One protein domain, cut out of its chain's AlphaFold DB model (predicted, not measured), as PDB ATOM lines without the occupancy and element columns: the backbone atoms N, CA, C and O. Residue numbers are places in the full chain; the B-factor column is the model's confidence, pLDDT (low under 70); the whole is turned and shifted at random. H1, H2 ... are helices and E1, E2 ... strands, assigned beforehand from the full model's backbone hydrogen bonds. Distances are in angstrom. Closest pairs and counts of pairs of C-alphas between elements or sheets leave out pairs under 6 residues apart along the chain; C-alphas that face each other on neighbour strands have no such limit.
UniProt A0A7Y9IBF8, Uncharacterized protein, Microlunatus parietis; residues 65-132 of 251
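AT A GLANCE: This is residues 65 to 132 of the 251 residues of an uncharacterized protein of Microlunatus parietis (UniProt A0A7Y9IBF8). A long, strongly twisted ribbon of three antiparallel strands makes one end of this domain, and a small head, made of the short helix H1 and the loop before it, residues 79 to 90, makes the other. H1 sits beyond the sheet's end and covers neither of its faces, while E1, the longest strand, makes a sharp bend near its start. The printed part has 68 residues with three named strands and one named helix, in the order E1, H1, E2, E3; the sheet's order is E1 - E2 - E3, and the class is mostly strand. The whole is loose, with a radius of gyration of the C-alphas of 15.3 A, and elongated, spanning 41 by 23 by 18 A.

IN THESE COORDINATES: E1, residues 65 to 78, begins at C-alpha 65 at (-25.594, 16.411, -27.797) and is 27.9 A long from first to last C-alpha. It bends by 91 degrees at residue 69. H1, residues 91 to 97, measures 10.2 A and begins at C-alpha 91 at (-43.903, -1.233, -3.063). E2, residues 103 to 112, measures 27.2 A. E3, residues 117 to 124, measures 20.4 A and ends at C-alpha 124 at (-46.228, 10.568, -26.016).

HOW THE PARTS SIT: E1 and E2 are antiparallel neighbours, with 155 degrees between their N-to-C directions. The C-alphas of Val 75 and Ala 106 face each other at 4.4 A. N 78 and O 103 are within hydrogen-bond range at 2.8 A, and so are N 111 and O 69 at 2.8 A, beside the bend of E1. E2 and E3 form a hairpin, antiparallel at 148 degrees, and the C-alphas of Lys 111 and Val 117 face each other at 4.6 A. N 108 and O 121 are within hydrogen-bond range at 2.8 A, as are N 123 and O 106 at 2.9 A. E1 and E3 are the edge strands, and E2 is the inner one. The sheet's C-alphas lie up to 5.9 A off their best plane. H1 is not on the sheet, with 0 pairs of C-alphas within 10 A, and it is apart from E3. In H1, 2 of 3 O i to N i+4 pairs are within hydrogen-bond range.

THE WHOLE: The two C-alphas farthest apart, those of Ala 92 in H1 and Gly 115 between E2 and E3, are 41.9 A apart. The first and last printed C-alphas, of Arg 65 and Gly 132, are 17.3 A apart. The link from E1 to H1 is long, with 12 residues; those from H1 to E2 and from E2 to E3 are tight. The printed part has no cut. The mean pLDDT of the printed part is 94.9, and no printed residue is under 70.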
ATOM      1  N   ARG A  65     -25.551  15.821 -26.458       96.38
ATOM      2  CA  ARG A  65     -25.594  16.411 -27.797       96.38
ATOM      3  C   ARG A  65     -27.029  16.768 -28.137       96.38
ATOM      4  O   ARG A  65     -27.937  15.974 -27.898       96.38
ATOM      5  N   MET A  66     -27.212  17.944 -28.729       97.19
ATOM      6  CA  MET A  66     -28.534  18.381 -29.167       97.19
ATOM      7  C   MET A  66     -29.081  17.469 -30.261       97.19
ATOM      8  O   MET A  66     -28.336  17.034 -31.142       97.19
ATOM      9  N   ILE A  67     -30.388  17.247 -30.229       97.75
ATOM     10  CA  ILE A  67     -31.152  16.639 -31.310       97.75
ATOM     11  C   ILE A  67     -31.293  17.677 -32.424       97.75
ATOM     12  O   ILE A  67     -31.804  18.772 -32.197       97.75
ATOM     13  N   VAL A  68     -30.831  17.342 -33.627       97.62
ATOM     14  CA  VAL A  68     -30.922  18.228 -34.803       97.62
ATOM     15  C   VAL A  68     -31.920  17.728 -35.841       97.62
ATOM     16  O   VAL A  68     -32.367  18.507 -36.676       97.62
ATOM     17  N   GLU A  69     -32.285  16.447 -35.792       97.00
ATOM     18  CA  GLU A  69     -33.218  15.844 -36.742       97.00
ATOM     19  C   GLU A  69     -33.970  14.672 -36.104       97.00
ATOM     20  O   GLU A  69     -33.367  13.828 -35.437       97.00
ATOM     21  N   TRP A  70     -35.276  14.592 -36.353       96.88
ATOM     22  CA  TRP A  70     -36.140  13.475 -35.965       96.88
ATOM     23  C   TRP A  70     -36.382  12.603 -37.199       96.88
ATOM     24  O   TRP A  70     -37.088  13.021 -38.112       96.88
ATOM     25  N   THR A  71     -35.762  11.423 -37.272       94.44
ATOM     26  CA  THR A  71     -35.617  10.696 -38.547       94.44
ATOM     27  C   THR A  71     -36.649   9.591 -38.736       94.44
ATOM     28  O   THR A  71     -37.258   9.491 -39.800       94.44
ATOM     29  N   SER A  72     -36.876   8.754 -37.722       94.75
ATOM     30  CA  SER A  72     -37.889   7.695 -37.784       94.75
ATOM     31  C   SER A  72     -38.676   7.589 -36.492       94.75
ATOM     32  O   SER A  72     -38.128   7.780 -35.409       94.75
ATOM     33  N   ARG A  73     -39.951   7.222 -36.624       95.69
ATOM     34  CA  ARG A  73     -40.904   7.088 -35.525       95.69
ATOM     35  C   ARG A  73     -41.545   5.711 -35.550       95.69
ATOM     36  O   ARG A  73     -42.144   5.330 -36.553       95.69
ATOM     37  N   GLU A  74     -41.496   5.022 -34.422       96.25
ATOM     38  CA  GLU A  74     -42.209   3.772 -34.182       96.25
ATOM     39  C   GLU A  74     -43.122   3.955 -32.967       96.25
ATOM     40  O   GLU A  74     -42.663   4.359 -31.904       96.25
ATOM     41  N   VAL A  75     -44.419   3.680 -33.105       97.12
ATOM     42  CA  VAL A  75     -45.334   3.679 -31.952       97.12
ATOM     43  C   VAL A  75     -45.446   2.261 -31.429       97.12
ATOM     44  O   VAL A  75     -45.736   1.346 -32.196       97.12
ATOM     45  N   LYS A  76     -45.234   2.096 -30.125       96.44
ATOM     46  CA  LYS A  76     -45.400   0.820 -29.434       96.44
ATOM     47  C   LYS A  76     -46.510   0.934 -28.408       96.44
ATOM     48  O   LYS A  76     -46.535   1.881 -27.623       96.44
ATOM     49  N   GLU A  77     -47.382  -0.063 -28.410       96.81
ATOM     50  CA  GLU A  77     -48.346  -0.285 -27.340       96.81
ATOM     51  C   GLU A  77     -47.643  -1.009 -26.195       96.81
ATOM     52  O   GLU A  77     -47.082  -2.093 -26.378       96.81
ATOM     53  N   LEU A  78     -47.648  -0.394 -25.020       94.19
ATOM     54  CA  LEU A  78     -47.097  -0.954 -23.798       94.19
ATOM     55  C   LEU A  78     -48.255  -1.442 -22.921       94.19
ATOM     56  O   LEU A  78     -49.210  -0.686 -22.698       94.19
ATOM     57  N   PRO A  79     -48.196  -2.686 -22.415       96.06
ATOM     58  CA  PRO A  79     -49.181  -3.158 -21.455       96.06
ATOM     59  C   PRO A  79     -49.079  -2.355 -20.145       96.06
ATOM     60  O   PRO A  79     -48.087  -1.653 -19.925       96.06
ATOM     61  N   PRO A  80     -50.080  -2.477 -19.258       96.06
ATOM     62  CA  PRO A  80     -49.949  -2.039 -17.876       96.06
ATOM     63  C   PRO A  80     -48.662  -2.559 -17.240       96.06
ATOM     64  O   PRO A  80     -48.298  -3.727 -17.416       96.06
ATOM     65  N   ASP A  81     -48.008  -1.706 -16.463       94.94
ATOM     66  CA  ASP A  81     -46.890  -2.126 -15.635       94.94
ATOM     67  C   ASP A  81     -47.422  -3.079 -14.535       94.94
ATOM     68  O   ASP A  81     -48.511  -2.839 -13.994       94.94
ATOM     69  N   PRO A  82     -46.693  -4.155 -14.176       94.62
ATOM     70  CA  PRO A  82     -47.155  -5.118 -13.173       94.62
ATOM     71  C   PRO A  82     -47.445  -4.494 -11.804       94.62
ATOM     72  O   PRO A  82     -46.873  -3.473 -11.430       94.62
ATOM     73  N   GLU A  83     -48.326  -5.120 -11.019       94.31
ATOM     74  CA  GLU A  83     -48.603  -4.666  -9.647       94.31
ATOM     75  C   GLU A  83     -47.418  -4.908  -8.705       94.31
ATOM     76  O   GLU A  83     -47.156  -4.098  -7.810       94.31
ATOM     77  N   GLU A  84     -46.693  -6.004  -8.940       93.88
ATOM     78  CA  GLU A  84     -45.485  -6.355  -8.203       93.88
ATOM     79  C   GLU A  84     -44.319  -5.423  -8.575       93.88
ATOM     80  O   GLU A  84     -44.121  -5.138  -9.763       93.88
ATOM     81  N   PRO A  85     -43.520  -4.968  -7.593       94.12
ATOM     82  CA  PRO A  85     -42.405  -4.069  -7.846       94.12
ATOM     83  C   PRO A  85     -41.338  -4.680  -8.745       94.12
ATOM     84  O   PRO A  85     -40.934  -5.832  -8.580       94.12
ATOM     85  N   GLN A  86     -40.829  -3.865  -9.665       90.56
ATOM     86  CA  GLN A  86     -39.716  -4.228 -10.533       90.56
ATOM     87  C   GLN A  86     -38.450  -3.440 -10.194       90.56
ATOM     88  O   GLN A  86     -38.474  -2.474  -9.434       90.56
ATOM     89  N   HIS A  87     -37.324  -3.873 -10.770       88.94
ATOM     90  CA  HIS A  87     -36.035  -3.173 -10.697       88.94
ATOM     91  C   HIS A  87     -35.503  -2.945  -9.270       88.94
ATOM     92  O   HIS A  87     -34.747  -2.010  -9.031       88.94
ATOM     93  N   GLY A  88     -35.883  -3.810  -8.323       89.19
ATOM     94  CA  GLY A  88     -35.443  -3.718  -6.926       89.19
ATOM     95  C   GLY A  88     -36.092  -2.580  -6.132       89.19
ATOM     96  O   GLY A  88     -35.592  -2.240  -5.063       89.19
ATOM     97  N   LEU A  89     -37.178  -1.991  -6.638       91.75
ATOM     98  CA  LEU A  89     -37.917  -0.936  -5.952       91.75
ATOM     99  C   LEU A  89     -38.830  -1.504  -4.862       91.75
ATOM    100  O   LEU A  89     -39.348  -2.615  -4.975       91.75
ATOM    101  N   ASP A  90     -39.062  -0.721  -3.811       95.00
ATOM    102  CA  ASP A  90     -40.069  -1.045  -2.804       95.00
ATOM    103  C   ASP A  90     -41.497  -0.771  -3.319       95.00
ATOM    104  O   ASP A  90     -41.713  -0.018  -4.274       95.00
ATOM    105  N   GLN A  91     -42.500  -1.358  -2.656       95.31
ATOM    106  CA  GLN A  91     -43.903  -1.233  -3.063       95.31
ATOM    107  C   GLN A  91     -44.415   0.214  -3.057       95.31
ATOM    108  O   GLN A  91     -45.231   0.575  -3.911       95.31
ATOM    109  N   ALA A  92     -43.980   1.043  -2.107       95.00
ATOM    110  CA  ALA A  92     -44.467   2.412  -1.982       95.00
ATOM    111  C   ALA A  92     -43.928   3.289  -3.117       95.00
ATOM    112  O   ALA A  92     -44.675   4.093  -3.673       95.00
ATOM    113  N   THR A  93     -42.663   3.106  -3.492       92.75
ATOM    114  CA  THR A  93     -42.046   3.780  -4.637       92.75
ATOM    115  C   THR A  93     -42.640   3.280  -5.948       92.75
ATOM    116  O   THR A  93     -43.091   4.087  -6.759       92.75
ATOM    117  N   TRP A  94     -42.744   1.959  -6.128       94.44
ATOM    118  CA  TRP A  94     -43.321   1.359  -7.332       94.44
ATOM    119  C   TRP A  94     -44.745   1.844  -7.598       94.44
ATOM    120  O   TRP A  94     -45.064   2.265  -8.706       94.44
ATOM    121  N   SER A  95     -45.587   1.886  -6.564       92.88
ATOM    122  CA  SER A  95     -46.982   2.321  -6.700       92.88
ATOM    123  C   SER A  95     -47.134   3.781  -7.146       92.88
ATOM    124  O   SER A  95     -48.189   4.131  -7.663       92.88
ATOM    125  N   LYS A  96     -46.108   4.625  -6.960       92.81
ATOM    126  CA  LYS A  96     -46.111   6.030  -7.404       92.81
ATOM    127  C   LYS A  96     -45.690   6.206  -8.861       92.81
ATOM    128  O   LYS A  96     -46.077   7.198  -9.465       92.81
ATOM    129  N   ILE A  97     -44.875   5.296  -9.395       91.88
ATOM    130  CA  ILE A  97     -44.274   5.442 -10.731       91.88
ATOM    131  C   ILE A  97     -44.848   4.468 -11.763       91.88
ATOM    132  O   ILE A  97     -44.759   4.738 -12.960       91.88
ATOM    133  N   ARG A  98     -45.427   3.341 -11.322       92.62
ATOM    134  CA  ARG A  98     -46.012   2.339 -12.216       92.62
ATOM    135  C   ARG A  98     -47.197   2.933 -12.971       92.62
ATOM    136  O   ARG A  98     -48.062   3.591 -12.392       92.62
ATOM    137  N   CYS A  99     -47.288   2.635 -14.255       91.56
ATOM    138  CA  CYS A  99     -48.444   2.955 -15.078       91.56
ATOM    139  C   CYS A  99     -49.423   1.775 -15.062       91.56
ATOM    140  O   CYS A  99     -49.187   0.756 -15.704       91.56
ATOM    141  N   ALA A 100     -50.532   1.913 -14.333       93.44
ATOM    142  CA  ALA A 100     -51.541   0.857 -14.196       93.44
ATOM    143  C   ALA A 100     -52.394   0.627 -15.461       93.44
ATOM    144  O   ALA A 100     -53.095  -0.377 -15.555       93.44
ATOM    145  N   GLU A 101     -52.354   1.554 -16.416       94.12
ATOM    146  CA  GLU A 101     -53.133   1.506 -17.651       94.12
ATOM    147  C   GLU A 101     -52.225   1.218 -18.860       94.12
ATOM    148  O   GLU A 101     -51.048   1.605 -18.855       94.12
ATOM    149  N   PRO A 102     -52.746   0.542 -19.904       95.00
ATOM    150  CA  PRO A 102     -52.017   0.388 -21.157       95.00
ATOM    151  C   PRO A 102     -51.764   1.761 -21.782       95.00
ATOM    152  O   PRO A 102     -52.607   2.655 -21.704       95.00
ATOM    153  N   ARG A 103     -50.607   1.929 -22.423       94.50
ATOM    154  CA  ARG A 103     -50.209   3.214 -23.009       94.50
ATOM    155  C   ARG A 103     -49.449   3.040 -24.308       94.50
ATOM    156  O   ARG A 103     -48.597   2.165 -24.424       94.50
ATOM    157  N   SER A 104     -49.678   3.949 -25.241       96.50
ATOM    158  CA  SER A 104     -48.902   4.035 -26.472       96.50
ATOM    159  C   SER A 104     -47.748   5.020 -26.278       96.50
ATOM    160  O   SER A 104     -47.940   6.128 -25.772       96.50
ATOM    161  N   ARG A 105     -46.538   4.652 -26.697       96.38
ATOM    162  CA  ARG A 105     -45.363   5.538 -26.683       96.38
ATOM    163  C   ARG A 105     -44.731   5.597 -28.063       96.38
ATOM    164  O   ARG A 105     -44.639   4.578 -28.747       96.38
ATOM    165  N   ALA A 106     -44.293   6.784 -28.472       96.88
ATOM    166  CA  ALA A 106     -43.508   6.943 -29.687       96.88
ATOM    167  C   ALA A 106     -42.018   6.826 -29.351       96.88
ATOM    168  O   ALA A 106     -41.497   7.570 -28.525       96.88
ATOM    169  N   TYR A 107     -41.352   5.887 -30.011       96.62
ATOM    170  CA  TYR A 107     -39.913   5.699 -29.996       96.62
ATOM    171  C   TYR A 107     -39.344   6.350 -31.243       96.62
ATOM    172  O   TYR A 107     -39.693   5.994 -32.373       96.62
ATOM    173  N   TRP A 108     -38.462   7.309 -31.024       97.00
ATOM    174  CA  TRP A 108     -37.816   8.046 -32.085       97.00
ATOM    175  C   TRP A 108     -36.364   7.628 -32.233       97.00
ATOM    176  O   TRP A 108     -35.629   7.451 -31.257       97.00
ATOM    177  N   ARG A 109     -35.965   7.533 -33.497       96.38
ATOM    178  CA  ARG A 109     -34.577   7.646 -33.916       96.38
ATOM    179  C   ARG A 109     -34.313   9.103 -34.243       96.38
ATOM    180  O   ARG A 109     -35.095   9.732 -34.962       96.38
ATOM    181  N   VAL A 110     -33.213   9.630 -33.727       97.31
ATOM    182  CA  VAL A 110     -32.832  11.029 -33.913       97.31
ATOM    183  C   VAL A 110     -31.386  11.140 -34.370       97.31
ATOM    184  O   VAL A 110     -30.550  10.303 -34.026       97.31
ATOM    185  N   LYS A 111     -31.079  12.185 -35.136       97.31
ATOM    186  CA  LYS A 111     -29.705  12.586 -35.438       97.31
ATOM    187  C   LYS A 111     -29.282  13.665 -34.457       97.31
ATOM    188  O   LYS A 111     -30.013  14.630 -34.221       97.31
ATOM    189  N   LEU A 112     -28.092  13.508 -33.903       97.69
ATOM    190  CA  LEU A 112     -27.511  14.442 -32.952       97.69
ATOM    191  C   LEU A 112     -26.568  15.423 -33.653       97.69
ATOM    192  O   LEU A 112     -26.058  15.152 -34.738       97.69
ATOM    193  N   ALA A 113     -26.281  16.553 -33.008       97.69
ATOM    194  CA  ALA A 113     -25.398  17.595 -33.536       97.69
ATOM    195  C   ALA A 113     -23.964  17.108 -33.830       97.69
ATOM    196  O   ALA A 113     -23.260  17.709 -34.635       97.69
ATOM    197  N   CYS A 114     -23.526  16.013 -33.201       95.81
ATOM    198  CA  CYS A 114     -22.253  15.357 -33.508       95.81
ATOM    199  C   CYS A 114     -22.282  14.511 -34.793       95.81
ATOM    200  O   CYS A 114     -21.249  13.994 -35.195       95.81
ATOM    201  N   GLY A 115     -23.445  14.347 -35.427       95.69
ATOM    202  CA  GLY A 115     -23.646  13.516 -36.613       95.69
ATOM    203  C   GLY A 115     -24.062  12.075 -36.312       95.69
ATOM    204  O   GLY A 115     -24.572  11.415 -37.213       95.69
ATOM    205  N   HIS A 116     -23.907  11.604 -35.068       96.25
ATOM    206  CA  HIS A 116     -24.338  10.264 -34.656       96.25
ATOM    207  C   HIS A 116     -25.853  10.154 -34.542       96.25
ATOM    208  O   HIS A 116     -26.559  11.133 -34.284       96.25
ATOM    209  N   VAL A 117     -26.335   8.927 -34.695       96.19
ATOM    210  CA  VAL A 117     -27.729   8.570 -34.461       96.19
ATOM    211  C   VAL A 117     -27.901   8.135 -33.009       96.19
ATOM    212  O   VAL A 117     -27.008   7.527 -32.425       96.19
ATOM    213  N   HIS A 118     -29.047   8.457 -32.423       95.19
ATOM    214  CA  HIS A 118     -29.471   7.941 -31.130       95.19
ATOM    215  C   HIS A 118     -30.827   7.273 -31.282       95.19
ATOM    216  O   HIS A 118     -31.763   7.847 -31.848       95.19
ATOM    217  N   ASP A 119     -30.909   6.055 -30.766       91.00
ATOM    218  CA  ASP A 119     -32.133   5.278 -30.742       91.00
ATOM    219  C   ASP A 119     -32.793   5.444 -29.376       91.00
ATOM    220  O   ASP A 119     -32.123   5.359 -28.350       91.00
ATOM    221  N   SER A 120     -34.120   5.576 -29.365       87.94
ATOM    222  CA  SER A 120     -34.960   5.564 -28.156       87.94
ATOM    223  C   SER A 120     -35.134   6.906 -27.444       87.94
ATOM    224  O   SER A 120     -35.222   6.944 -26.219       87.94
ATOM    225  N   VAL A 121     -35.307   8.002 -28.189       95.06
ATOM    226  CA  VAL A 121     -35.993   9.167 -27.603       95.06
ATOM    227  C   VAL A 121     -37.479   8.828 -27.501       95.06
ATOM    228  O   VAL A 121     -38.114   8.525 -28.511       95.06
ATOM    229  N   ILE A 122     -38.024   8.821 -26.286       94.88
ATOM    230  CA  ILE A 122     -39.400   8.386 -26.015       94.88
ATOM    231  C   ILE A 122     -40.282   9.610 -25.781       94.88
ATOM    232  O   ILE A 122     -39.945  10.467 -24.970       94.88
ATOM    233  N   THR A 123     -41.427   9.671 -26.459       96.00
ATOM    234  CA  THR A 123     -42.448  10.714 -26.263       96.00
ATOM    235  C   THR A 123     -43.837  10.100 -26.109       96.00
ATOM    236  O   THR A 123     -44.034   8.892 -26.310       96.00
ATOM    237  N   ASP A 124     -44.828  10.929 -25.788       94.69
ATOM    238  CA  ASP A 124     -46.228  10.568 -26.016       94.69
ATOM    239  C   ASP A 124     -46.463  10.241 -27.496       94.69
ATOM    240  O   ASP A 124     -45.764  10.729 -28.394       94.69
ATOM    241  N   ALA A 125     -47.407   9.336 -27.755       95.50
ATOM    242  CA  ALA A 125     -47.632   8.818 -29.096       95.50
ATOM    243  C   ALA A 125     -48.143   9.896 -30.065       95.50
ATOM    244  O   ALA A 125     -47.811   9.877 -31.254       95.50
ATOM    245  N   ASP A 126     -48.940  10.840 -29.597       94.44
ATOM    246  CA  ASP A 126     -49.496  11.938 -30.383       94.44
ATOM    247  C   ASP A 126     -48.533  13.121 -30.546       94.44
ATOM    248  O   ASP A 126     -48.662  13.842 -31.537       94.44
ATOM    249  N   TRP A 127     -47.518  13.244 -29.683       95.75
ATOM    250  CA  TRP A 127     -46.506  14.296 -29.773       95.75
ATOM    251  C   TRP A 127     -45.780  14.319 -31.129       95.75
ATOM    252  O   TRP A 127     -45.481  13.273 -31.733       95.75
ATOM    253  N   ARG A 128     -45.478  15.522 -31.624       94.75
ATOM    254  CA  ARG A 128     -44.731  15.758 -32.866       94.75
ATOM    255  C   ARG A 128     -43.660  16.843 -32.692       94.75
ATOM    256  O   ARG A 128     -43.909  17.805 -31.968       94.75
ATOM    257  N   PRO A 129     -42.522  16.760 -33.409       95.38
ATOM    258  CA  PRO A 129     -41.448  17.754 -33.313       95.38
ATOM    259  C   PRO A 129     -41.889  19.207 -33.508       95.38
ATOM    260  O   PRO A 129     -41.355  20.102 -32.858       95.38
ATOM    261  N   GLU A 130     -42.885  19.455 -34.359       95.00
ATOM    262  CA  GLU A 130     -43.384  20.797 -34.668       95.00
ATOM    263  C   GLU A 130     -44.121  21.451 -33.491       95.00
ATOM    264  O   GLU A 130     -44.244  22.674 -33.451       95.00
ATOM    265  N   GLN A 131     -44.610  20.656 -32.534       94.94
ATOM    266  CA  GLN A 131     -45.264  21.158 -31.323       94.94
ATOM    267  C   GLN A 131     -44.250  21.731 -30.324       94.94
ATOM    268  O   GLN A 131     -44.612  22.553 -29.485       94.94
ATOM    269  N   GLY A 132     -42.978  21.336 -30.441       93.50
ATOM    270  CA  GLY A 132     -41.939  21.667 -29.475       93.50
ATOM    271  C   GLY A 132     -42.099  20.913 -28.148       93.50
ATOM    272  O   GLY A 132     -43.014  20.102 -27.986       93.50
TER     273      GLY A 132